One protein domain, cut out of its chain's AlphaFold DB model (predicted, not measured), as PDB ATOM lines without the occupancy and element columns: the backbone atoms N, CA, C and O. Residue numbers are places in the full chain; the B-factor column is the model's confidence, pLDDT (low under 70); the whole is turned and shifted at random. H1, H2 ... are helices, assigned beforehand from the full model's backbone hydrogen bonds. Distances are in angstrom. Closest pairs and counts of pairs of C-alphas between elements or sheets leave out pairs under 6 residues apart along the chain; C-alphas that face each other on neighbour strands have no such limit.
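What this domain is: This is residues 29 to 202 and 387 to 401 of the 615 residues of the protein "Cytochrome c551 peroxidase" of Mariniblastus fucicola (UniProt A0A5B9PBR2). With little regular structure, this is a compact body of loops round two crossed helices, H6 and H1; H3 packs on H6, and H5 and H2 on H1. The 189 printed residues include six named helices, H1 to H6 along the chain, no named strand: all helix, with 60 residues in named elements. The radius of gyration of the C-alphas is 15.9 A, the spans 51 by 38 by 31 A.

Where its parts are: H6, residues 184 to 197, spans 19.9 A, ending at C-alpha 197 (-3.694, -13.782, 11.571). H1, residues 57 to 68, spans 16.8 A from C-alpha 57 (-13.363, -15.767, 12.278). H2 is residues 80 to 83, H3 131 to 140, H4 156 to 164, H5 167 to 177.

How they stand to each other: H6 touches H1, about perpendicular at 83 degrees; the closest C-alphas, of Met 191 and Gly 63, are 3.9 A apart. H6 touches H3, closest C-alphas Gln 188 and Glu 132, 4.6 A. H1 touches H5 with residues 58 to 62 alone, closest C-alphas Thr 59 and Ala 176, 4.6 A, and H2 with residues 67 to 68 alone, closest C-alphas Phe 67 and Cys 80, 5.1 A. H4 is close but not clearly touching H3, closest C-alphas Phe 156 and Gln 140, 6.6 A. Every O i to N i+4 pair is within hydrogen-bond range in H1, H4 and H6, but 6 of 7 in H5 and 2 of 6 in H3, which has 4 of 7 O i to N i+3 pairs; H2 is too short for one.

The domain as a whole: The C-alphas farthest apart, of Ala 42 and Gly 152, are 50.8 A apart. Residues 203 to 386 are cut out, a gap of 15.9 A between C-alphas 202 and 387. The links H1 to H2, H2 to H3 and H3 to H4 are long. No printed residue is under 70 in pLDDT.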
ATOM      1  N   LEU A  29     -18.649 -21.508  19.954       88.69
ATOM      2  CA  LEU A  29     -18.946 -21.317  18.539       88.69
ATOM      3  C   LEU A  29     -19.842 -20.084  18.294       88.69
ATOM      4  O   LEU A  29     -19.870 -19.573  17.178       88.69
ATOM      5  N   THR A  30     -20.535 -19.574  19.321       85.06
ATOM      6  CA  THR A  30     -21.368 -18.359  19.242       85.06
ATOM      7  C   THR A  30     -20.588 -17.068  19.509       85.06
ATOM      8  O   THR A  30     -21.109 -15.972  19.302       85.06
ATOM      9  N   SER A  31     -19.333 -17.173  19.963       90.69
ATOM     10  CA  SER A  31     -18.508 -16.038  20.383       90.69
ATOM     11  C   SER A  31     -17.030 -16.252  20.036       90.69
ATOM     12  O   SER A  31     -16.162 -16.287  20.912       90.69
ATOM     13  N   LEU A  32     -16.738 -16.366  18.741       94.50
ATOM     14  CA  LEU A  32     -15.375 -16.522  18.227       94.50
ATOM     15  C   LEU A  32     -14.516 -15.262  18.422       94.50
ATOM     16  O   LEU A  32     -15.021 -14.138  18.472       94.50
ATOM     17  N   PHE A  33     -13.193 -15.447  18.467       96.81
ATOM     18  CA  PHE A  33     -12.252 -14.328  18.406       96.81
ATOM     19  C   PHE A  33     -12.341 -13.605  17.054       96.81
ATOM     20  O   PHE A  33     -12.532 -14.226  16.009       96.81
ATOM     21  N   ASP A  34     -12.145 -12.286  17.072       96.81
ATOM     22  CA  ASP A  34     -12.209 -11.437  15.876       96.81
ATOM     23  C   ASP A  34     -10.885 -11.459  15.087       96.81
ATOM     24  O   ASP A  34      -9.998 -10.619  15.274       96.81
ATOM     25  N   TYR A  35     -10.716 -12.474  14.239       97.75
ATOM     26  CA  TYR A  35      -9.630 -12.621  13.262       97.75
ATOM     27  C   TYR A  35      -9.810 -11.769  12.008       97.75
ATOM     28  O   TYR A  35      -8.803 -11.323  11.450       97.75
ATOM     29  N   GLU A  36     -11.050 -11.515  11.603       96.50
ATOM     30  CA  GLU A  36     -11.400 -10.783  10.387       96.50
ATOM     31  C   GLU A  36     -11.070  -9.286  10.502       96.50
ATOM     32  O   GLU A  36     -10.391  -8.727   9.638       96.50
ATOM     33  N   ASN A  37     -11.477  -8.627  11.594       95.81
ATOM     34  CA  ASN A  37     -11.406  -7.164  11.722       95.81
ATOM     35  C   ASN A  37     -10.200  -6.684  12.536       95.81
ATOM     36  O   ASN A  37     -10.242  -5.663  13.230       95.81
ATOM     37  N   GLN A  38      -9.083  -7.402  12.429       94.75
ATOM     38  CA  GLN A  38      -7.842  -7.003  13.079       94.75
ATOM     39  C   GLN A  38      -7.379  -5.630  12.602       94.75
ATOM     40  O   GLN A  38      -7.314  -5.342  11.406       94.75
ATOM     41  N   THR A  39      -6.999  -4.777  13.552       94.19
ATOM     42  CA  THR A  39      -6.437  -3.473  13.208       94.19
ATOM     43  C   THR A  39      -5.067  -3.670  12.568       94.19
ATOM     44  O   THR A  39      -4.135  -4.158  13.207       94.19
ATOM     45  N   VAL A  40      -4.946  -3.249  11.312       95.38
ATOM     46  CA  VAL A  40      -3.675  -3.160  10.592       95.38
ATOM     47  C   VAL A  40      -3.289  -1.680  10.505       95.38
ATOM     48  O   VAL A  40      -4.093  -0.871  10.027       95.38
ATOM     49  N   PRO A  41      -2.098  -1.275  10.978       95.56
ATOM     50  CA  PRO A  41      -1.672   0.114  10.877       95.56
ATOM     51  C   PRO A  41      -1.613   0.601   9.423       95.56
ATOM     52  O   PRO A  41      -1.148  -0.103   8.534       95.56
ATOM     53  N   ALA A  42      -1.997   1.857   9.181       94.44
ATOM     54  CA  ALA A  42      -2.076   2.419   7.827       94.44
ATOM     55  C   ALA A  42      -0.726   2.520   7.080       94.44
ATOM     56  O   ALA A  42      -0.709   2.816   5.886       94.44
ATOM     57  N   TYR A  43       0.403   2.339   7.773       93.94
ATOM     58  CA  TYR A  43       1.732   2.311   7.155       93.94
ATOM     59  C   TYR A  43       2.123   0.934   6.602       93.94
ATOM     60  O   TYR A  43       3.107   0.868   5.869       93.94
ATOM     61  N   ILE A  44       1.375  -0.123   6.929       94.69
ATOM     62  CA  ILE A  44       1.535  -1.455   6.340       94.69
ATOM     63  C   ILE A  44       0.912  -1.429   4.942       94.69
ATOM     64  O   ILE A  44      -0.242  -1.030   4.788       94.69
ATOM     65  N   GLN A  45       1.669  -1.811   3.911       91.56
ATOM     66  CA  GLN A  45       1.226  -1.691   2.510       91.56
ATOM     67  C   GLN A  45       1.180  -3.028   1.765       91.56
ATOM     68  O   GLN A  45       0.692  -3.087   0.637       91.56
ATOM     69  N   GLN A  46       1.697  -4.086   2.378       92.12
ATOM     70  CA  GLN A  46       1.912  -5.389   1.774       92.12
ATOM     71  C   GLN A  46       0.953  -6.385   2.396       92.12
ATOM     72  O   GLN A  46       0.852  -6.457   3.612       92.12
ATOM     73  N   ASP A  47       0.288  -7.176   1.566       93.69
ATOM     74  CA  ASP A  47      -0.581  -8.260   2.004       93.69
ATOM     75  C   ASP A  47      -0.505  -9.384   0.967       93.69
ATOM     76  O   ASP A  47      -0.816  -9.181  -0.213       93.69
ATOM     77  N   ASN A  48      -0.035 -10.557   1.387       93.62
ATOM     78  CA  ASN A  48       0.069 -11.738   0.533       93.62
ATOM     79  C   ASN A  48      -1.161 -12.657   0.605       93.62
ATOM     80  O   ASN A  48      -1.127 -13.743   0.025       93.62
ATOM     81  N   THR A  49      -2.238 -12.237   1.272       94.88
ATOM     82  CA  THR A  49      -3.490 -12.999   1.349       94.88
ATOM     83  C   THR A  49      -4.103 -13.161  -0.049       94.88
ATOM     84  O   THR A  49      -4.352 -12.161  -0.734       94.88
ATOM     85  N   PRO A  50      -4.346 -14.396  -0.523       94.06
ATOM     86  CA  PRO A  50      -4.969 -14.608  -1.818       94.06
ATOM     87  C   PRO A  50      -6.469 -14.258  -1.759       94.06
ATOM     88  O   PRO A  50      -7.112 -14.484  -0.735       94.06
ATOM     89  N   PRO A  51      -7.079 -13.772  -2.860       91.12
ATOM     90  CA  PRO A  51      -8.492 -13.373  -2.867       91.12
ATOM     91  C   PRO A  51      -9.493 -14.471  -2.474       91.12
ATOM     92  O   PRO A  51     -10.612 -14.148  -2.097       91.12
ATOM     93  N   GLY A  52      -9.117 -15.748  -2.613       93.50
ATOM     94  CA  GLY A  52      -9.966 -16.899  -2.293       93.50
ATOM     95  C   GLY A  52      -9.854 -17.410  -0.855       93.50
ATOM     96  O   GLY A  52     -10.615 -18.298  -0.504       93.50
ATOM     97  N   ASN A  53      -8.940 -16.863  -0.044       97.06
ATOM     98  CA  ASN A  53      -8.711 -17.300   1.337       97.06
ATOM     99  C   ASN A  53      -8.481 -16.088   2.262       97.06
ATOM    100  O   ASN A  53      -7.455 -15.966   2.936       97.06
ATOM    101  N   ALA A  54      -9.407 -15.125   2.208       97.25
ATOM    102  CA  ALA A  54      -9.421 -13.989   3.127       97.25
ATOM    103  C   ALA A  54      -9.705 -14.471   4.556       97.25
ATOM    104  O   ALA A  54     -10.478 -15.402   4.737       97.25
ATOM    105  N   ILE A  55      -9.090 -13.831   5.555       98.00
ATOM    106  CA  ILE A  55      -9.260 -14.232   6.956       98.00
ATOM    107  C   ILE A  55     -10.698 -13.963   7.408       98.00
ATOM    108  O   ILE A  55     -11.137 -12.814   7.386       98.00
ATOM    109  N   ASP A  56     -11.367 -15.000   7.895       97.06
ATOM    110  CA  ASP A  56     -12.637 -14.928   8.607       97.06
ATOM    111  C   ASP A  56     -12.528 -15.615   9.982       97.06
ATOM    112  O   ASP A  56     -11.608 -16.395  10.252       97.06
ATOM    113  N   ASN A  57     -13.453 -15.299  10.892       98.00
ATOM    114  CA  ASN A  57     -13.363 -15.767  12.278       98.00
ATOM    115  C   ASN A  57     -13.508 -17.289  12.408       98.00
ATOM    116  O   ASN A  57     -12.843 -17.901  13.248       98.00
ATOM    117  N   ALA A  58     -14.367 -17.896  11.593       96.62
ATOM    118  CA  ALA A  58     -14.719 -19.305  11.672       96.62
ATOM    119  C   ALA A  58     -13.568 -20.185  11.172       96.62
ATOM    120  O   ALA A  58     -13.079 -21.070  11.884       96.62
ATOM    121  N   THR A  59     -13.057 -19.865   9.988       98.56
ATOM    122  CA  THR A  59     -11.990 -20.610   9.323       98.56
ATOM    123  C   THR A  59     -10.647 -20.431  10.032       98.56
ATOM    124  O   THR A  59      -9.934 -21.414  10.247       98.56
ATOM    125  N   ALA A  60     -10.324 -19.225  10.519       98.75
ATOM    126  CA  ALA A  60      -9.147 -19.017  11.365       98.75
ATOM    127  C   ALA A  60      -9.250 -19.738  12.724       98.75
ATOM    128  O   ALA A  60      -8.236 -20.232  13.224       98.75
ATOM    129  N   THR A  61     -10.450 -19.863  13.311       98.62
ATOM    130  CA  THR A  61     -10.642 -20.667  14.534       98.62
ATOM    131  C   THR A  61     -10.366 -22.148  14.276       98.62
ATOM    132  O   THR A  61      -9.649 -22.779  15.051       98.62
ATOM    133  N   LEU A  62     -10.867 -22.711  13.172       98.75
ATOM    134  CA  LEU A  62     -10.523 -24.076  12.767       98.75
ATOM    135  C   LEU A  62      -9.008 -24.226  12.534       98.75
ATOM    136  O   LEU A  62      -8.410 -25.199  12.989       98.75
ATOM    137  N   GLY A  63      -8.373 -23.242  11.892       98.81
ATOM    138  CA  GLY A  63      -6.925 -23.206  11.693       98.81
ATOM    139  C   GLY A  63      -6.134 -23.217  12.998       98.81
ATOM    140  O   GLY A  63      -5.141 -23.932  13.101       98.81
ATOM    141  N   ARG A  64      -6.602 -22.482  14.015       98.81
ATOM    142  CA  ARG A  64      -6.035 -22.506  15.370       98.81
ATOM    143  C   ARG A  64      -6.118 -23.902  15.978       98.81
ATOM    144  O   ARG A  64      -5.134 -24.372  16.532       98.81
ATOM    145  N   VAL A  65      -7.269 -24.569  15.875       98.75
ATOM    146  CA  VAL A  65      -7.427 -25.941  16.384       98.75
ATOM    147  C   VAL A  65      -6.442 -26.878  15.688       98.75
ATOM    148  O   VAL A  65      -5.654 -27.523  16.370       98.75
ATOM    149  N   LEU A  66      -6.404 -26.876  14.352       98.88
ATOM    150  CA  LEU A  66      -5.466 -27.689  13.568       98.88
ATOM    151  C   LEU A  66      -4.006 -27.434  13.977       98.88
ATOM    152  O   LEU A  66      -3.259 -28.374  14.221       98.88
ATOM    153  N   PHE A  67      -3.602 -26.170  14.124       98.88
ATOM    154  CA  PHE A  67      -2.225 -25.794  14.456       98.88
ATOM    155  C   PHE A  67      -1.726 -26.382  15.790       98.88
ATOM    156  O   PHE A  67      -0.550 -26.736  15.927       98.88
ATOM    157  N   TYR A  68      -2.610 -26.479  16.783       98.81
ATOM    158  CA  TYR A  68      -2.270 -26.976  18.116       98.81
ATOM    159  C   TYR A  68      -2.525 -28.478  18.295       98.81
ATOM    160  O   TYR A  68      -1.921 -29.089  19.180       98.81
ATOM    161  N   ASP A  69      -3.348 -29.093  17.445       98.44
ATOM    162  CA  ASP A  69      -3.792 -30.473  17.611       98.44
ATOM    163  C   ASP A  69      -2.709 -31.505  17.265       98.44
ATOM    164  O   ASP A  69      -2.217 -31.596  16.137       98.44
ATOM    165  N   LYS A  70      -2.382 -32.359  18.236       97.81
ATOM    166  CA  LYS A  70      -1.445 -33.472  18.041       97.81
ATOM    167  C   LYS A  70      -2.027 -34.608  17.209       97.81
ATOM    168  O   LYS A  70      -1.269 -35.436  16.716       97.81
ATOM    169  N   ASN A  71      -3.343 -34.654  16.985       96.94
ATOM    170  CA  ASN A  71      -3.932 -35.628  16.064       96.94
ATOM    171  C   ASN A  71      -3.435 -35.457  14.619       96.94
ATOM    172  O   ASN A  71      -3.598 -36.385  13.825       96.94
ATOM    173  N   LEU A  72      -2.799 -34.333  14.276       98.06
ATOM    174  CA  LEU A  72      -2.157 -34.148  12.977       98.06
ATOM    175  C   LEU A  72      -0.838 -34.918  12.810       98.06
ATOM    176  O   LEU A  72      -0.374 -35.011  11.678       98.06
ATOM    177  N   SER A  73      -0.239 -35.491  13.865       98.44
ATOM    178  CA  SER A  73       0.895 -36.417  13.713       98.44
ATOM    179  C   SER A  73       0.459 -37.879  13.745       98.44
ATOM    180  O   SER A  73      -0.547 -38.248  14.367       98.44
ATOM    181  N   SER A  74       1.214 -38.740  13.064       97.88
ATOM    182  CA  SER A  74       0.894 -40.163  12.909       97.88
ATOM    183  C   SER A  74       0.861 -40.924  14.241       97.88
ATOM    184  O   SER A  74       0.098 -41.881  14.383       97.88
ATOM    185  N   ASP A  75       1.601 -40.456  15.248       96.94
ATOM    186  CA  ASP A  75       1.715 -41.057  16.581       96.94
ATOM    187  C   ASP A  75       1.048 -40.249  17.719       96.94
ATOM    188  O   ASP A  75       1.132 -40.646  18.883       96.94
ATOM    189  N   ASN A  76       0.363 -39.144  17.396       97.00
ATOM    190  CA  ASN A  76      -0.274 -38.216  18.343       97.00
ATOM    191  C   ASN A  76       0.672 -37.482  19.313       97.00
ATOM    192  O   ASN A  76       0.248 -37.090  20.406       97.00
ATOM    193  N   THR A  77       1.949 -37.295  18.972       96.75
ATOM    194  CA  THR A  77       2.921 -36.641  19.867       96.75
ATOM    195  C   THR A  77       3.266 -35.201  19.487       96.75
ATOM    196  O   THR A  77       3.605 -34.419  20.384       96.75
ATOM    197  N   VAL A  78       3.124 -34.828  18.211       97.56
ATOM    198  CA  VAL A  78       3.588 -33.552  17.644       97.56
ATOM    199  C   VAL A  78       2.428 -32.795  16.990       97.56
ATOM    200  O   VAL A  78       1.579 -33.368  16.321       97.56
ATOM    201  N   SER A  79       2.414 -31.479  17.169       98.31
ATOM    202  CA  SER A  79       1.570 -30.521  16.441       98.31
ATOM    203  C   SER A  79       2.439 -29.400  15.872       98.31
ATOM    204  O   SER A  79       3.618 -29.303  16.224       98.31
ATOM    205  N   CYS A  80       1.888 -28.505  15.046       98.62
ATOM    206  CA  CYS A  80       2.639 -27.347  14.544       98.62
ATOM    207  C   CYS A  80       3.217 -26.518  15.707       98.62
ATOM    208  O   CYS A  80       4.388 -26.132  15.690       98.62
ATOM    209  N   ALA A  81       2.429 -26.344  16.774       98.12
ATOM    210  CA  ALA A  81       2.820 -25.633  17.991       98.12
ATOM    211  C   ALA A  81       3.964 -26.296  18.786       98.12
ATOM    212  O   ALA A  81       4.551 -25.656  19.658       98.12
ATOM    213  N   SER A  82       4.315 -27.553  18.495       97.75
ATOM    214  CA  SER A  82       5.456 -28.226  19.136       97.75
ATOM    215  C   SER A  82       6.794 -27.606  18.711       97.75
ATOM    216  O   SER A  82       7.715 -27.529  19.524       97.75
ATOM    217  N   CYS A  83       6.864 -27.104  17.472       97.81
ATOM    218  CA  CYS A  83       8.034 -26.443  16.880       97.81
ATOM    219  C   CYS A  83       7.834 -24.918  16.758       97.81
ATOM    220  O   CYS A  83       8.791 -24.150  16.764       97.81
ATOM    221  N   HIS A  84       6.581 -24.460  16.689       98.12
ATOM    222  CA  HIS A  84       6.205 -23.051  16.577       98.12
ATOM    223  C   HIS A  84       5.501 -22.561  17.846       98.12
ATOM    224  O   HIS A  84       4.290 -22.337  17.871       98.12
ATOM    225  N   ARG A  85       6.268 -22.383  18.919       98.25
ATOM    226  CA  ARG A  85       5.754 -22.070  20.258       98.25
ATOM    227  C   ARG A  85       5.488 -20.575  20.422       98.25
ATOM    228  O   ARG A  85       6.374 -19.750  20.176       98.25
ATOM    229  N   GLN A  86       4.279 -20.219  20.856       98.12
ATOM    230  CA  GLN A  86       3.831 -18.824  20.979       98.12
ATOM    231  C   GLN A  86       4.759 -17.988  21.875       98.12
ATOM    232  O   GLN A  86       5.105 -16.860  21.525       98.12
ATOM    233  N   GLU A  87       5.233 -18.551  22.988       96.56
ATOM    234  CA  GLU A  87       6.123 -17.883  23.943       96.56
ATOM    235  C   GLU A  87       7.491 -17.497  23.355       96.56
ATOM    236  O   GLU A  87       8.204 -16.685  23.941       96.56
ATOM    237  N   PHE A  88       7.843 -18.040  22.185       97.25
ATOM    238  CA  PHE A  88       9.032 -17.685  21.412       97.25
ATOM    239  C   PHE A  88       8.652 -17.091  20.053       97.25
ATOM    240  O   PHE A  88       9.310 -17.360  19.049       97.25
ATOM    241  N   ALA A  89       7.571 -16.308  19.996       97.38
ATOM    242  CA  ALA A  89       7.093 -15.679  18.765       97.38
ATOM    243  C   ALA A  89       6.859 -16.701  17.627       97.38
ATOM    244  O   ALA A  89       7.207 -16.464  16.466       97.38
ATOM    245  N   PHE A  90       6.278 -17.852  17.979       98.12
ATOM    246  CA  PHE A  90       6.014 -18.981  17.079       98.12
ATOM    247  C   PHE A  90       7.284 -19.586  16.455       98.12
ATOM    248  O   PHE A  90       7.321 -19.901  15.267       98.12
ATOM    249  N   SER A  91       8.322 -19.752  17.272       95.94
ATOM    250  CA  SER A  91       9.549 -20.513  16.983       95.94
ATOM    251  C   SER A  91       9.906 -21.378  18.200       95.94
ATOM    252  O   SER A  91       9.040 -21.677  19.025       95.94
ATOM    253  N   GLU A  92      11.156 -21.805  18.340       95.88
ATOM    254  CA  GLU A  92      11.606 -22.678  19.417       95.88
ATOM    255  C   GLU A  92      13.065 -22.435  19.806       95.88
ATOM    256  O   GLU A  92      13.839 -21.805  19.095       95.88
ATOM    257  N   LEU A  93      13.469 -22.990  20.951       96.12
ATOM    258  CA  LEU A  93      14.852 -22.901  21.427       96.12
ATOM    259  C   LEU A  93      15.766 -24.013  20.889       96.12
ATOM    260  O   LEU A  93      16.981 -23.937  21.078       96.12
ATOM    261  N   ALA A  94      15.213 -25.060  20.273       96.75
ATOM    262  CA  ALA A  94      16.014 -26.116  19.667       96.75
ATOM    263  C   ALA A  94      16.638 -25.638  18.345       96.75
ATOM    264  O   ALA A  94      16.068 -24.822  17.626       96.75
ATOM    265  N   VAL A  95      17.823 -26.159  18.017       96.56
ATOM    266  CA  VAL A  95      18.514 -25.852  16.748       96.56
ATOM    267  C   VAL A  95      17.709 -26.384  15.562       96.56
ATOM    268  O   VAL A  95      17.463 -25.654  14.610       96.56
ATOM    269  N   VAL A  96      17.246 -27.628  15.659       96.69
ATOM    270  CA  VAL A  96      16.265 -28.245  14.758       96.69
ATOM    271  C   VAL A  96      15.206 -28.943  15.597       96.69
ATOM    272  O   VAL A  96      15.478 -29.341  16.735       96.69
ATOM    273  N   SER A  97      14.010 -29.063  15.042       97.31
ATOM    274  CA  SER A  97      12.834 -29.563  15.740       97.31
ATOM    275  C   SER A  97      12.834 -31.085  15.779       97.31
ATOM    276  O   SER A  97      13.279 -31.725  14.829       97.31
ATOM    277  N   SER A  98      12.306 -31.672  16.850       97.31
ATOM    278  CA  SER A  98      12.053 -33.115  16.921       97.31
ATOM    279  C   SER A  98      10.663 -33.425  16.373       97.31
ATOM    280  O   SER A  98       9.680 -32.904  16.896       97.31
ATOM    281  N   GLY A  99      10.585 -34.290  15.367       96.69
ATOM    282  CA  GLY A  99       9.329 -34.835  14.861       96.69
ATOM    283  C   GLY A  99       9.135 -36.303  15.249       96.69
ATOM    284  O   GLY A  99       9.823 -36.823  16.130       96.69
ATOM    285  N   VAL A 100       8.194 -36.982  14.593       96.94
ATOM    286  CA  VAL A 100       7.780 -38.354  14.938       96.94
ATOM    287  C   VAL A 100       8.838 -39.407  14.600       96.94
ATOM    288  O   VAL A 100       9.037 -40.350  15.363       96.94
ATOM    289  N   ASN A 101       9.573 -39.224  13.496       93.94
ATOM    290  CA  ASN A 101      10.578 -40.185  13.021       93.94
ATOM    291  C   ASN A 101      11.993 -39.589  12.912       93.94
ATOM    292  O   ASN A 101      12.893 -40.222  12.354       93.94
ATOM    293  N   GLY A 102      12.229 -38.380  13.426       94.88
ATOM    294  CA  GLY A 102      13.540 -37.749  13.314       94.88
ATOM    295  C   GLY A 102      13.575 -36.297  13.760       94.88
ATOM    296  O   GLY A 102      12.882 -35.892  14.690       94.88
ATOM    297  N   VAL A 103      14.439 -35.527  13.101       96.06
ATOM    298  CA  VAL A 103      14.550 -34.081  13.288       96.06
ATOM    299  C   VAL A 103      14.379 -33.367  11.955       96.06
ATOM    300  O   VAL A 103      14.676 -33.942  10.905       96.06
ATOM    301  N   THR A 104      13.933 -32.114  11.993       95.88
ATOM    302  CA  THR A 104      13.849 -31.273  10.796       95.88
ATOM    303  C   THR A 104      15.238 -31.023  10.203       95.88
ATOM    304  O   THR A 104      16.248 -30.978  10.907       95.88
ATOM    305  N   GLY A 105      15.305 -30.811   8.885       93.25
ATOM    306  CA  GLY A 105      16.565 -30.463   8.214       93.25
ATOM    307  C   GLY A 105      17.036 -29.023   8.468       93.25
ATOM    308  O   GLY A 105      18.190 -28.693   8.203       93.25
ATOM    309  N   ARG A 106      16.143 -28.154   8.956       96.00
ATOM    310  CA  ARG A 106      16.386 -26.727   9.211       96.00
ATOM    311  C   ARG A 106      15.667 -26.272  10.477       96.00
ATOM    312  O   ARG A 106      14.666 -26.867  10.872       96.00
ATOM    313  N   HIS A 107      16.158 -25.193  11.075       97.19
ATOM    314  CA  HIS A 107      15.513 -24.517  12.195       97.19
ATOM    315  C   HIS A 107      14.110 -24.023  11.807       97.19
ATOM    316  O   HIS A 107      13.912 -23.514  10.697       97.19
ATOM    317  N   SER A 108      13.139 -24.144  12.712       95.62
ATOM    318  CA  SER A 108      11.769 -23.686  12.482       95.62
ATOM    319  C   SER A 108      11.705 -22.156  12.395       95.62
ATOM    320  O   SER A 108      12.219 -21.413  13.233       95.62
ATOM    321  N   MET A 109      11.086 -21.643  11.332       94.62
ATOM    322  CA  MET A 109      10.965 -20.194  11.141       94.62
ATOM    323  C   MET A 109       9.947 -19.605  12.125       94.62
ATOM    324  O   MET A 109       8.862 -20.157  12.287       94.62
ATOM    325  N   ARG A 110      10.243 -18.435  12.708       95.12
ATOM    326  CA  ARG A 110       9.221 -17.603  13.373       95.12
ATOM    327  C   ARG A 110       8.078 -17.290  12.400       95.12
ATOM    328  O   ARG A 110       8.344 -16.962  11.241       95.12
ATOM    329  N   LEU A 111       6.833 -17.322  12.880       96.88
ATOM    330  CA  LEU A 111       5.631 -17.137  12.040       96.88
ATOM    331  C   LEU A 111       5.028 -15.721  12.075       96.88
ATOM    332  O   LEU A 111       4.028 -15.454  11.407       96.88
ATOM    333  N   ILE A 112       5.639 -14.802  12.825       97.12
ATOM    334  CA  ILE A 112       5.157 -13.427  13.003       97.12
ATOM    335  C   ILE A 112       4.999 -12.695  11.670       97.12
ATOM    336  O   ILE A 112       5.910 -12.695  10.843       97.12
ATOM    337  N   ASN A 113       3.866 -12.005  11.491       96.56
ATOM    338  CA  ASN A 113       3.592 -11.119  10.355       96.56
ATOM    339  C   ASN A 113       3.793 -11.789   8.981       96.56
ATOM    340  O   ASN A 113       4.066 -11.103   7.994       96.56
ATOM    341  N   SER A 114       3.635 -13.114   8.888       94.31
ATOM    342  CA  SER A 114       3.803 -13.891   7.648       94.31
ATOM    343  C   SER A 114       2.942 -13.377   6.481       94.31
ATOM    344  O   SER A 114       3.339 -13.495   5.317       94.31
ATOM    345  N   ARG A 115       1.801 -12.752   6.801       94.94
ATOM    346  CA  ARG A 115       0.870 -12.084   5.883       94.94
ATOM    347  C   ARG A 115       1.455 -10.857   5.179       94.94
ATOM    348  O   ARG A 115       1.153 -10.605   4.014       94.94
ATOM    349  N   PHE A 116       2.268 -10.067   5.874       94.69
ATOM    350  CA  PHE A 116       2.628  -8.714   5.446       94.69
ATOM    351  C   PHE A 116       4.011  -8.697   4.784       94.69
ATOM    352  O   PHE A 116       4.964  -8.091   5.270       94.69
ATOM    353  N   SER A 117       4.151  -9.422   3.674       88.81
ATOM    354  CA  SER A 117       5.385  -9.433   2.881       88.81
ATOM    355  C   SER A 117       5.096  -9.518   1.385       88.81
ATOM    356  O   SER A 117       4.057 -10.028   0.973       88.81
ATOM    357  N   ASP A 118       6.014  -9.002   0.565       86.44
ATOM    358  CA  ASP A 118       5.919  -9.116  -0.897       86.44
ATOM    359  C   ASP A 118       6.233 -10.539  -1.394       86.44
ATOM    360  O   ASP A 118       5.817 -10.918  -2.490       86.44
ATOM    361  N   GLU A 119       6.967 -11.319  -0.593       85.50
ATOM    362  CA  GLU A 119       7.257 -12.728  -0.854       85.50
ATOM    363  C   GLU A 119       6.010 -13.593  -0.612       85.50
ATOM    364  O   GLU A 119       5.275 -13.419   0.364       85.50
ATOM    365  N   ARG A 120       5.777 -14.545  -1.516       88.44
ATOM    366  CA  ARG A 120       4.630 -15.460  -1.488       88.44
ATOM    367  C   ARG A 120       5.035 -16.926  -1.408       88.44
ATOM    368  O   ARG A 120       4.170 -17.746  -1.134       88.44
ATOM    369  N   ARG A 121       6.314 -17.250  -1.603       92.00
ATOM    370  CA  ARG A 121       6.851 -18.605  -1.486       92.00
ATOM    371  C   ARG A 121       7.395 -18.884  -0.105       92.00
ATOM    372  O   ARG A 121       8.086 -18.040   0.456       92.00
ATOM    373  N   PHE A 122       7.133 -20.066   0.435       94.25
ATOM    374  CA  PHE A 122       7.401 -20.447   1.823       94.25
ATOM    375  C   PHE A 122       8.501 -21.491   1.979       94.25
ATOM    376  O   PHE A 122       8.962 -22.073   1.002       94.25
ATOM    377  N   PHE A 123       8.930 -21.661   3.236       95.81
ATOM    378  CA  PHE A 123      10.193 -22.266   3.674       95.81
ATOM    379  C   PHE A 123      11.447 -21.426   3.406       95.81
ATOM    380  O   PHE A 123      11.438 -20.457   2.650       95.81
ATOM    381  N   TRP A 124      12.548 -21.826   4.046       95.00
ATOM    382  CA  TRP A 124      13.891 -21.279   3.842       95.00
ATOM    383  C   TRP A 124      14.363 -21.346   2.380       95.00
ATOM    384  O   TRP A 124      15.075 -20.455   1.930       95.00
ATOM    385  N   ASP A 125      13.956 -22.373   1.635       94.06
ATOM    386  CA  ASP A 125      14.307 -22.604   0.227       94.06
ATOM    387  C   ASP A 125      13.201 -22.235  -0.765       94.06
ATOM    388  O   ASP A 125      13.300 -22.582  -1.940       94.06
ATOM    389  N   GLU A 126      12.146 -21.555  -0.304       93.25
ATOM    390  CA  GLU A 126      11.041 -21.090  -1.152       93.25
ATOM    391  C   GLU A 126      10.344 -22.208  -1.956       93.25
ATOM    392  O   GLU A 126       9.749 -21.942  -3.000       93.25
ATOM    393  N   ARG A 127      10.416 -23.471  -1.508       94.81
ATOM    394  CA  ARG A 127       9.914 -24.618  -2.286       94.81
ATOM    395  C   ARG A 127       8.390 -24.716  -2.382       94.81
ATOM    396  O   ARG A 127       7.906 -25.447  -3.235       94.81
ATOM    397  N   ALA A 128       7.656 -24.040  -1.498       96.44
ATOM    398  CA  ALA A 128       6.194 -23.981  -1.542       96.44
ATOM    399  C   ALA A 128       5.760 -22.655  -2.171       96.44
ATOM    400  O   ALA A 128       6.225 -21.604  -1.734       96.44
ATOM    401  N   ASP A 129       4.856 -22.674  -3.148       94.06
ATOM    402  CA  ASP A 129       4.448 -21.476  -3.897       94.06
ATOM    403  C   ASP A 129       3.455 -20.585  -3.128       94.06
ATOM    404  O   ASP A 129       3.163 -19.459  -3.544       94.06
ATOM    405  N   SER A 130       2.924 -21.082  -2.009       95.81
ATOM    406  CA  SER A 130       1.955 -20.392  -1.155       95.81
ATOM    407  C   SER A 130       2.007 -20.891   0.290       95.81
ATOM    408  O   SER A 130       2.634 -21.910   0.584       95.81
ATOM    409  N   LEU A 131       1.348 -20.167   1.203       97.06
ATOM    410  CA  LEU A 131       1.224 -20.603   2.596       97.06
ATOM    411  C   LEU A 131       0.298 -21.814   2.685       97.06
ATOM    412  O   LEU A 131       0.586 -22.745   3.422       97.06
ATOM    413  N   GLU A 132      -0.779 -21.802   1.900       98.12
ATOM    414  CA  GLU A 132      -1.738 -22.893   1.759       98.12
ATOM    415  C   GLU A 132      -1.027 -24.197   1.397       98.12
ATOM    416  O   GLU A 132      -1.183 -25.194   2.087       98.12
ATOM    417  N   GLU A 133      -0.168 -24.188   0.379       97.94
ATOM    418  CA  GLU A 133       0.612 -25.378   0.031       97.94
ATOM    419  C   GLU A 133       1.596 -25.766   1.143       97.94
ATOM    420  O   GLU A 133       1.810 -26.947   1.415       97.94
ATOM    421  N   GLN A 134       2.205 -24.781   1.808       98.06
ATOM    422  CA  GLN A 134       3.220 -25.038   2.819       98.06
ATOM    423  C   GLN A 134       2.674 -25.761   4.051       98.06
ATOM    424  O   GLN A 134       3.377 -26.609   4.595       98.06
ATOM    425  N   VAL A 135       1.471 -25.427   4.519       98.25
ATOM    426  CA  VAL A 135       0.976 -25.879   5.832       98.25
ATOM    427  C   VAL A 135       0.699 -27.383   5.920       98.25
ATOM    428  O   VAL A 135       0.732 -27.922   7.022       98.25
ATOM    429  N   THR A 136       0.482 -28.082   4.801       98.31
ATOM    430  CA  THR A 136       0.304 -29.549   4.803       98.31
ATOM    431  C   THR A 136       1.582 -30.324   4.489       98.31
ATOM    432  O   THR A 136       1.662 -31.505   4.821       98.31
ATOM    433  N   GLN A 137       2.632 -29.676   3.973       98.44
ATOM    434  CA  GLN A 137       3.908 -30.356   3.716       98.44
ATOM    435  C   GLN A 137       4.572 -30.928   4.990       98.44
ATOM    436  O   GLN A 137       4.992 -32.080   4.932       98.44
ATOM    437  N   PRO A 138       4.629 -30.230   6.149       98.25
ATOM    438  CA  PRO A 138       5.104 -30.814   7.413       98.25
ATOM    439  C   PRO A 138       4.288 -32.022   7.880       98.25
ATOM    440  O   PRO A 138       4.830 -32.948   8.481       98.25
ATOM    441  N   ILE A 139       2.983 -32.030   7.579       98.50
ATOM    442  CA  ILE A 139       2.093 -33.153   7.896       98.50
ATOM    443  C   ILE A 139       2.536 -34.405   7.120       98.50
ATOM    444  O   ILE A 139       2.602 -35.505   7.669       98.50
ATOM    445  N   GLN A 140       2.882 -34.209   5.847       98.06
ATOM    446  CA  GLN A 140       3.303 -35.245   4.903       98.06
ATOM    447  C   GLN A 140       4.796 -35.602   4.997       98.06
ATOM    448  O   GLN A 140       5.232 -36.577   4.385       98.06
ATOM    449  N   ASP A 141       5.604 -34.840   5.736       97.75
ATOM    450  CA  ASP A 141       7.023 -35.141   5.899       97.75
ATOM    451  C   ASP A 141       7.225 -36.299   6.890       97.75
ATOM    452  O   ASP A 141       6.654 -36.329   7.981       97.75
ATOM    453  N   HIS A 142       8.056 -37.267   6.492       96.50
ATOM    454  CA  HIS A 142       8.331 -38.476   7.268       96.50
ATOM    455  C   HIS A 142       8.954 -38.171   8.633       96.50
ATOM    456  O   HIS A 142       8.586 -38.801   9.621       96.50
ATOM    457  N   ALA A 143       9.910 -37.239   8.690       96.19
ATOM    458  CA  ALA A 143      10.636 -36.901   9.906       96.19
ATOM    459  C   ALA A 143       9.826 -35.979  10.822       96.19
ATOM    460  O   ALA A 143      10.007 -36.075  12.035       96.19
ATOM    461  N   GLU A 144       8.959 -35.129  10.262       97.75
ATOM    462  CA  GLU A 144       8.157 -34.148  11.000       97.75
ATOM    463  C   GLU A 144       6.897 -34.770  11.625       97.75
ATOM    464  O   GLU A 144       6.950 -35.194  12.778       97.75
ATOM    465  N   MET A 145       5.766 -34.841  10.914       98.44
ATOM    466  CA  MET A 145       4.493 -35.323  11.484       98.44
ATOM    467  C   MET A 145       4.066 -36.701  10.955       98.44
ATOM    468  O   MET A 145       3.206 -37.341  11.562       98.44
ATOM    469  N   GLY A 146       4.697 -37.199   9.889       97.56
ATOM    470  CA  GLY A 146       4.720 -38.618   9.536       97.56
ATOM    471  C   GLY A 146       3.469 -39.187   8.875       97.56
ATOM    472  O   GLY A 146       3.274 -40.394   8.950       97.56
ATOM    473  N   PHE A 147       2.634 -38.381   8.213       98.25
ATOM    474  CA  PHE A 147       1.625 -38.880   7.262       98.25
ATOM    475  C   PHE A 147       2.200 -38.953   5.838       98.25
ATOM    476  O   PHE A 147       1.641 -38.421   4.877       98.25
ATOM    477  N   SER A 148       3.375 -39.576   5.714       97.06
ATOM    478  CA  SER A 148       4.184 -39.555   4.493       97.06
ATOM    479  C   SER A 148       3.826 -40.629   3.464       97.06
ATOM    480  O   SER A 148       4.243 -40.539   2.309       97.06
ATOM    481  N   GLY A 149       3.113 -41.686   3.866       97.00
ATOM    482  CA  GLY A 149       2.897 -42.881   3.044       97.00
ATOM    483  C   GLY A 149       4.187 -43.653   2.718       97.00
ATOM    484  O   GLY A 149       4.205 -44.501   1.820       97.00
ATOM    485  N   THR A 150       5.294 -43.364   3.413       93.12
ATOM    486  CA  THR A 150       6.604 -43.994   3.194       93.12
ATOM    487  C   THR A 150       7.111 -44.686   4.454       93.12
ATOM    488  O   THR A 150       6.702 -44.374   5.561       93.12
ATOM    489  N   ASN A 151       8.003 -45.672   4.309       90.25
ATOM    490  CA  ASN A 151       8.645 -46.367   5.439       90.25
ATOM    491  C   ASN A 151       7.688 -46.997   6.478       90.25
ATOM    492  O   ASN A 151       8.111 -47.315   7.587       90.25
ATOM    493  N   GLY A 152       6.436 -47.263   6.095       90.69
ATOM    494  CA  GLY A 152       5.411 -47.822   6.982       90.69
ATOM    495  C   GLY A 152       4.540 -46.774   7.676       90.69
ATOM    496  O   GLY A 152       3.637 -47.168   8.413       90.69
ATOM    497  N   ASP A 153       4.778 -45.489   7.420       95.56
ATOM    498  CA  ASP A 153       3.891 -44.413   7.843       95.56
ATOM    499  C   ASP A 153       2.534 -44.487   7.123       95.56
ATOM    500  O   ASP A 153       2.489 -44.871   5.944       95.56
ATOM    501  N   PRO A 154       1.447 -44.065   7.794       97.75
ATOM    502  CA  PRO A 154       0.187 -43.749   7.125       97.75
ATOM    503  C   PRO A 154       0.364 -42.601   6.118       97.75
ATOM    504  O   PRO A 154       1.350 -41.861   6.171       97.75
ATOM    505  N   ASP A 155      -0.581 -42.437   5.199       97.88
ATOM    506  CA  ASP A 155      -0.605 -41.314   4.252       97.88
ATOM    507  C   ASP A 155      -1.627 -40.233   4.645       97.88
ATOM    508  O   ASP A 155      -2.294 -40.304   5.678       97.88
ATOM    509  N   PHE A 156      -1.741 -39.176   3.841       97.94
ATOM    510  CA  PHE A 156      -2.658 -38.080   4.152       97.94
ATOM    511  C   PHE A 156      -4.141 -38.504   4.115       97.94
ATOM    512  O   PHE A 156      -4.949 -37.931   4.845       97.94
ATOM    513  N   ASP A 157      -4.517 -39.524   3.334       98.00
ATOM    514  CA  ASP A 157      -5.896 -40.030   3.320       98.00
ATOM    515  C   ASP A 157      -6.228 -40.723   4.655       98.00
ATOM    516  O   ASP A 157      -7.327 -40.544   5.193       98.00
ATOM    517  N   ASP A 158      -5.266 -41.436   5.252       98.38
ATOM    518  CA  ASP A 158      -5.400 -41.989   6.606       98.38
ATOM    519  C   ASP A 158      -5.607 -40.886   7.662       98.38
ATOM    520  O   ASP A 158      -6.409 -41.053   8.591       98.38
ATOM    521  N   LEU A 159      -4.938 -39.733   7.518       98.50
ATOM    522  CA  LEU A 159      -5.191 -38.568   8.370       98.50
ATOM    523  C   LEU A 159      -6.630 -38.074   8.206       98.50
ATOM    524  O   LEU A 159      -7.312 -37.856   9.205       98.50
ATOM    525  N   ILE A 160      -7.131 -37.938   6.977       98.44
ATOM    526  CA  ILE A 160      -8.519 -37.515   6.744       98.44
ATOM    527  C   ILE A 160      -9.506 -38.482   7.413       98.44
ATOM    528  O   ILE A 160     -10.462 -38.032   8.051       98.44
ATOM    529  N   VAL A 161      -9.274 -39.798   7.347       97.69
ATOM    530  CA  VAL A 161     -10.093 -40.797   8.062       97.69
ATOM    531  C   VAL A 161     -10.042 -40.574   9.574       97.69
ATOM    532  O   VAL A 161     -11.086 -40.575  10.234       97.69
ATOM    533  N   LYS A 162      -8.851 -40.339  10.126       97.25
ATOM    534  CA  LYS A 162      -8.652 -40.056  11.550       97.25
ATOM    535  C   LYS A 162      -9.389 -38.790  11.991       97.25
ATOM    536  O   LYS A 162     -10.113 -38.841  12.980       97.25
ATOM    537  N   LEU A 163      -9.275 -37.686  11.250       96.50
ATOM    538  CA  LEU A 163      -9.969 -36.434  11.574       96.50
ATOM    539  C   LEU A 163     -11.493 -36.575  11.460       96.50
ATOM    540  O   LEU A 163     -12.215 -36.033  12.292       96.50
ATOM    541  N   ASN A 164     -11.992 -37.364  10.502       92.06
ATOM    542  CA  ASN A 164     -13.421 -37.681  10.394       92.06
ATOM    543  C   ASN A 164     -13.956 -38.475  11.599       92.06
ATOM    544  O   ASN A 164     -15.147 -38.398  11.897       92.06
ATOM    545  N   ALA A 165     -13.107 -39.241  12.289       89.94
ATOM    546  CA  ALA A 165     -13.474 -39.963  13.508       89.94
ATOM    547  C   ALA A 165     -13.395 -39.093  14.779       89.94
ATOM    548  O   ALA A 165     -13.865 -39.510  15.839       89.94
ATOM    549  N   THR A 166     -12.831 -37.889  14.683       90.56
ATOM    550  CA  THR A 166     -12.663 -36.962  15.804       90.56
ATOM    551  C   THR A 166     -13.840 -35.987  15.866       90.56
ATOM    552  O   THR A 166     -14.060 -35.173  14.969       90.56
ATOM    553  N   SER A 167     -14.612 -36.068  16.951       82.81
ATOM    554  CA  SER A 167     -15.954 -35.474  17.061       82.81
ATOM    555  C   SER A 167     -16.016 -33.960  16.836       82.81
ATOM    556  O   SER A 167     -16.935 -33.477  16.172       82.81
ATOM    557  N   TYR A 168     -15.054 -33.194  17.356       88.81
ATOM    558  CA  TYR A 168     -15.093 -31.732  17.255       88.81
ATOM    559  C   TYR A 168     -14.810 -31.215  15.838       88.81
ATOM    560  O   TYR A 168     -15.306 -30.144  15.487       88.81
ATOM    561  N   TYR A 169     -14.085 -31.957  14.989       93.81
ATOM    562  CA  TYR A 169     -13.749 -31.464  13.652       93.81
ATOM    563  C   TYR A 169     -14.974 -31.286  12.776       93.81
ATOM    564  O   TYR A 169     -15.091 -30.262  12.118       93.81
ATOM    565  N   LYS A 170     -15.931 -32.212  12.808       87.31
ATOM    566  CA  LYS A 170     -17.127 -32.097  11.968       87.31
ATOM    567  C   LYS A 170     -17.897 -30.801  12.245       87.31
ATOM    568  O   LYS A 170     -18.244 -30.074  11.319       87.31
ATOM    569  N   SER A 171     -18.049 -30.445  13.523       86.88
ATOM    570  CA  SER A 171     -18.661 -29.171  13.930       86.88
ATOM    571  C   SER A 171     -17.833 -27.958  13.491       86.88
ATOM    572  O   SER A 171     -18.391 -27.007  12.956       86.88
ATOM    573  N   LEU A 172     -16.507 -27.992  13.667       93.12
ATOM    574  CA  LEU A 172     -15.626 -26.885  13.279       93.12
ATOM    575  C   LEU A 172     -15.565 -26.679  11.756       93.12
ATOM    576  O   LEU A 172     -15.586 -25.542  11.298       93.12
ATOM    577  N   PHE A 173     -15.534 -27.755  10.964       94.38
ATOM    578  CA  PHE A 173     -15.578 -27.685   9.501       94.38
ATOM    579  C   PHE A 173     -16.938 -27.201   9.004       94.38
ATOM    580  O   PHE A 173     -16.978 -26.346   8.125       94.38
ATOM    581  N   THR A 174     -18.037 -27.661   9.608       88.38
ATOM    582  CA  THR A 174     -19.378 -27.174   9.252       88.38
ATOM    583  C   THR A 174     -19.530 -25.689   9.586       88.38
ATOM    584  O   THR A 174     -20.086 -24.935   8.794       88.38
ATOM    585  N   MET A 175     -18.959 -25.239  10.705       89.12
ATOM    586  CA  MET A 175     -18.916 -23.825  11.084       89.12
ATOM    587  C   MET A 175     -18.063 -22.978  10.119       89.12
ATOM    588  O   MET A 175     -18.482 -21.882   9.760       89.12
ATOM    589  N   ALA A 176     -16.915 -23.483   9.655       94.06
ATOM    590  CA  ALA A 176     -16.022 -22.767   8.737       94.06
ATOM    591  C   ALA A 176     -16.488 -22.775   7.266       94.06
ATOM    592  O   ALA A 176     -16.377 -21.772   6.570       94.06
ATOM    593  N   PHE A 177     -17.017 -23.900   6.779       93.38
ATOM    594  CA  PHE A 177     -17.258 -24.135   5.349       93.38
ATOM    595  C   PHE A 177     -18.719 -24.441   4.991       93.38
ATOM    596  O   PHE A 177     -19.029 -24.611   3.812       93.38
ATOM    597  N   GLY A 178     -19.616 -24.511   5.979       85.75
ATOM    598  CA  GLY A 178     -21.041 -24.806   5.796       85.75
ATOM    599  C   GLY A 178     -21.388 -26.298   5.711       85.75
ATOM    600  O   GLY A 178     -22.565 -26.640   5.661       85.75
ATOM    601  N   ASP A 179     -20.396 -27.189   5.712       84.75
ATOM    602  CA  ASP A 179     -20.585 -28.641   5.752       84.75
ATOM    603  C   ASP A 179     -19.408 -29.345   6.456       84.75
ATOM    604  O   ASP A 179     -18.333 -28.770   6.638       84.75
ATOM    605  N   SER A 180     -19.596 -30.609   6.835       87.50
ATOM    606  CA  SER A 180     -18.635 -31.353   7.654       87.50
ATOM    607  C   SER A 180     -17.472 -31.974   6.871       87.50
ATOM    608  O   SER A 180     -16.708 -32.752   7.445       87.50
ATOM    609  N   ALA A 181     -17.357 -31.734   5.561       92.62
ATOM    610  CA  ALA A 181     -16.351 -32.394   4.740       92.62
ATOM    611  C   ALA A 181     -14.945 -31.879   5.070       92.62
ATOM    612  O   ALA A 181     -14.632 -30.690   4.943       92.62
ATOM    613  N   ILE A 182     -14.079 -32.816   5.444       96.69
ATOM    614  CA  ILE A 182     -12.669 -32.575   5.738       96.69
ATOM    615  C   ILE A 182     -11.868 -32.921   4.484       96.69
ATOM    616  O   ILE A 182     -11.913 -34.055   4.007       96.69
ATOM    617  N   THR A 183     -11.146 -31.944   3.942       98.38
ATOM    618  CA  THR A 183     -10.267 -32.114   2.778       98.38
ATOM    619  C   THR A 183      -8.943 -31.405   3.024       98.38
ATOM    620  O   THR A 183      -8.899 -30.435   3.783       98.38
ATOM    621  N   GLU A 184      -7.875 -31.844   2.349       98.50
ATOM    622  CA  GLU A 184      -6.569 -31.177   2.428       98.50
ATOM    623  C   GLU A 184      -6.687 -29.682   2.103       98.50
ATOM    624  O   GLU A 184      -6.247 -28.857   2.890       98.50
ATOM    625  N   ALA A 185      -7.377 -29.322   1.016       98.50
ATOM    626  CA  ALA A 185      -7.564 -27.926   0.617       98.50
ATOM    627  C   ALA A 185      -8.217 -27.068   1.717       98.50
ATOM    628  O   ALA A 185      -7.765 -25.963   1.995       98.50
ATOM    629  N   ARG A 186      -9.239 -27.591   2.408       98.62
ATOM    630  CA  ARG A 186      -9.890 -26.870   3.513       98.62
ATOM    631  C   ARG A 186      -8.996 -26.757   4.748       98.62
ATOM    632  O   ARG A 186      -9.036 -25.746   5.443       98.62
ATOM    633  N   MET A 187      -8.178 -27.774   5.019       98.81
ATOM    634  CA  MET A 187      -7.157 -27.704   6.069       98.81
ATOM    635  C   MET A 187      -6.091 -26.653   5.733       98.81
ATOM    636  O   MET A 187      -5.703 -25.881   6.611       98.81
ATOM    637  N   GLN A 188      -5.651 -26.601   4.471       98.69
ATOM    638  CA  GLN A 188      -4.716 -25.598   3.964       98.69
ATOM    639  C   GLN A 188      -5.279 -24.187   4.131       98.69
ATOM    640  O   GLN A 188      -4.603 -23.328   4.701       98.69
ATOM    641  N   ASP A 189      -6.528 -23.968   3.710       98.75
ATOM    642  CA  ASP A 189      -7.209 -22.682   3.845       98.75
ATOM    643  C   ASP A 189      -7.269 -22.242   5.316       98.75
ATOM    644  O   ASP A 189      -6.784 -21.159   5.659       98.75
ATOM    645  N   ALA A 190      -7.762 -23.118   6.200       98.88
ATOM    646  CA  ALA A 190      -7.911 -22.853   7.630       98.88
ATOM    647  C   ALA A 190      -6.585 -22.519   8.327       98.88
ATOM    648  O   ALA A 190      -6.457 -21.467   8.964       98.88
ATOM    649  N   MET A 191      -5.569 -23.378   8.193       98.81
ATOM    650  CA  MET A 191      -4.263 -23.149   8.823       98.81
ATOM    651  C   MET A 191      -3.578 -21.893   8.274       98.81
ATOM    652  O   MET A 191      -2.994 -21.127   9.044       98.81
ATOM    653  N   ALA A 192      -3.684 -21.633   6.967       98.69
ATOM    654  CA  ALA A 192      -3.113 -20.436   6.366       98.69
ATOM    655  C   ALA A 192      -3.788 -19.154   6.881       98.69
ATOM    656  O   ALA A 192      -3.089 -18.174   7.149       98.69
ATOM    657  N   GLN A 193      -5.110 -19.145   7.092       98.81
ATOM    658  CA  GLN A 193      -5.787 -18.008   7.728       98.81
ATOM    659  C   GLN A 193      -5.305 -17.782   9.163       98.81
ATOM    660  O   GLN A 193      -4.979 -16.647   9.520       98.81
ATOM    661  N   PHE A 194      -5.198 -18.844   9.970       98.88
ATOM    662  CA  PHE A 194      -4.691 -18.730  11.339       98.88
ATOM    663  C   PHE A 194      -3.271 -18.157  11.369       98.88
ATOM    664  O   PHE A 194      -3.026 -17.170  12.064       98.88
ATOM    665  N   ILE A 195      -2.353 -18.693  10.563       98.62
ATOM    666  CA  ILE A 195      -0.960 -18.227  10.516       98.62
ATOM    667  C   ILE A 195      -0.865 -16.782  10.003       98.62
ATOM    668  O   ILE A 195      -0.112 -15.986  10.566       98.62
ATOM    669  N   ARG A 196      -1.654 -16.390   8.992       98.06
ATOM    670  CA  ARG A 196      -1.719 -14.986   8.529       98.06
ATOM    671  C   ARG A 196      -2.322 -14.042   9.563       98.06
ATOM    672  O   ARG A 196      -2.077 -12.838   9.496       98.06
ATOM    673  N   SER A 197      -3.113 -14.568  10.491       98.38
ATOM    674  CA  SER A 197      -3.694 -13.782  11.571       98.38
ATOM    675  C   SER A 197      -2.669 -13.397  12.640       98.38
ATOM    676  O   SER A 197      -2.930 -12.453  13.375       98.38
ATOM    677  N   ILE A 198      -1.533 -14.102  12.741       98.19
ATOM    678  CA  ILE A 198      -0.493 -13.848  13.745       98.19
ATOM    679  C   ILE A 198       0.228 -12.546  13.394       98.19
ATOM    680  O   ILE A 198       1.066 -12.506  12.485       98.19
ATOM    681  N   GLN A 199      -0.084 -11.480  14.135       96.12
ATOM    682  CA  GLN A 199       0.483 -10.162  13.884       96.12
ATOM    683  C   GLN A 199       1.025  -9.455  15.129       96.12
ATOM    684  O   GLN A 199       0.496  -9.591  16.228       96.12
ATOM    685  N   SER A 200       2.069  -8.653  14.923       96.81
ATOM    686  CA  SER A 200       2.769  -7.880  15.950       96.81
ATOM    687  C   SER A 200       3.001  -6.450  15.456       96.81
ATOM    688  O   SER A 200       3.871  -6.193  14.611       96.81
ATOM    689  N   PHE A 201       2.163  -5.531  15.951       96.88
ATOM    690  CA  PHE A 201       2.132  -4.104  15.585       96.88
ATOM    691  C   PHE A 201       1.997  -3.164  16.800       96.88
ATOM    692  O   PHE A 201       1.655  -1.989  16.653       96.88
ATOM    693  N   ASP A 202       2.250  -3.669  18.005       97.06
ATOM    694  CA  ASP A 202       2.199  -2.942  19.278       97.06
ATOM    695  C   ASP A 202       3.602  -2.620  19.834       97.06
ATOM    696  O   ASP A 202       3.754  -2.246  21.000       97.06
ATOM    697  N   GLU A 387      -4.726 -14.823  23.866       95.38
ATOM    698  CA  GLU A 387      -5.453 -16.088  23.828       95.38
ATOM    699  C   GLU A 387      -5.929 -16.447  22.421       95.38
ATOM    700  O   GLU A 387      -6.009 -17.616  22.066       95.38
ATOM    701  N   ARG A 388      -6.178 -15.461  21.560       96.06
ATOM    702  CA  ARG A 388      -6.578 -15.720  20.175       96.06
ATOM    703  C   ARG A 388      -5.560 -16.547  19.383       96.06
ATOM    704  O   ARG A 388      -5.922 -17.135  18.372       96.06
ATOM    705  N   TRP A 389      -4.292 -16.549  19.780       97.81
ATOM    706  CA  TRP A 389      -3.258 -17.345  19.123       97.81
ATOM    707  C   TRP A 389      -2.694 -18.427  20.033       97.81
ATOM    708  O   TRP A 389      -1.731 -19.060  19.631       97.81
ATOM    709  N   SER A 390      -3.264 -18.638  21.222       97.31
ATOM    710  CA  SER A 390      -2.787 -19.644  22.170       97.31
ATOM    711  C   SER A 390      -3.378 -21.021  21.903       97.31
ATOM    712  O   SER A 390      -4.315 -21.179  21.123       97.31
ATOM    713  N   ASP A 391      -2.883 -22.022  22.618       97.38
ATOM    714  CA  ASP A 391      -3.447 -23.369  22.603       97.38
ATOM    715  C   ASP A 391      -4.939 -23.347  23.013       97.38
ATOM    716  O   ASP A 391      -5.255 -22.767  24.058       97.38
ATOM    717  N   PRO A 392      -5.876 -23.860  22.184       96.50
ATOM    718  CA  PRO A 392      -7.285 -23.974  22.552       96.50
ATOM    719  C   PRO A 392      -7.609 -25.248  23.350       96.50
ATOM    720  O   PRO A 392      -8.745 -25.373  23.806       96.50
ATOM    721  N   PHE A 393      -6.675 -26.192  23.499       95.56
ATOM    722  CA  PHE A 393      -6.900 -27.479  24.160       95.56
ATOM    723  C   PHE A 393      -6.684 -27.416  25.677       95.56
ATOM    724  O   PHE A 393      -5.954 -26.575  26.206       95.56
ATOM    725  N   ASP A 394      -7.317 -28.347  26.387       90.50
ATOM    726  CA  ASP A 394      -7.053 -28.585  27.802       90.50
ATOM    727  C   ASP A 394      -5.725 -29.326  28.016       90.50
ATOM    728  O   ASP A 394      -5.130 -29.895  27.101       90.50
ATOM    729  N   GLY A 395      -5.257 -29.371  29.268       84.75
ATOM    730  CA  GLY A 395      -3.989 -30.025  29.622       84.75
ATOM    731  C   GLY A 395      -3.921 -31.533  29.322       84.75
ATOM    732  O   GLY A 395      -2.831 -32.103  29.352       84.75
ATOM    733  N   ASP A 396      -5.056 -32.180  29.045       85.06
ATOM    734  CA  ASP A 396      -5.152 -33.575  28.599       85.06
ATOM    735  C   ASP A 396      -5.324 -33.733  27.074       85.06
ATOM    736  O   ASP A 396      -5.418 -34.860  26.586       85.06
ATOM    737  N   GLY A 397      -5.319 -32.628  26.320       86.25
ATOM    738  CA  GLY A 397      -5.511 -32.601  24.870       86.25
ATOM    739  C   GLY A 397      -6.974 -32.668  24.423       86.25
ATOM    740  O   GLY A 397      -7.229 -32.898  23.241       86.25
ATOM    741  N   SER A 398      -7.940 -32.508  25.332       88.19
ATOM    742  CA  SER A 398      -9.360 -32.451  24.980       88.19
ATOM    743  C   SER A 398      -9.813 -31.048  24.552       88.19
ATOM    744  O   SER A 398      -9.198 -30.036  24.893       88.19
ATOM    745  N   LEU A 399     -10.886 -31.007  23.755       92.44
ATOM    746  CA  LEU A 399     -11.526 -29.783  23.276       92.44
ATOM    747  C   LEU A 399     -13.049 -29.928  23.357       92.44
ATOM    748  O   LEU A 399     -13.650 -30.760  22.674       92.44
ATOM    749  N   GLY A 400     -13.671 -29.105  24.190       87.19
ATOM    750  CA  GLY A 400     -15.111 -28.899  24.255       87.19
ATOM    751  C   GLY A 400     -15.569 -27.818  23.279       87.19
ATOM    752  O   GLY A 400     -14.865 -26.842  23.027       87.19
ATOM    753  N   LEU A 401     -16.784 -27.965  22.754       88.00
ATOM    754  CA  LEU A 401     -17.441 -26.945  21.940       88.00
ATOM    755  C   LEU A 401     -18.726 -26.494  22.639       88.00
ATOM    756  O   LEU A 401     -19.610 -27.308  22.901       88.00
TER     757      LEU A 401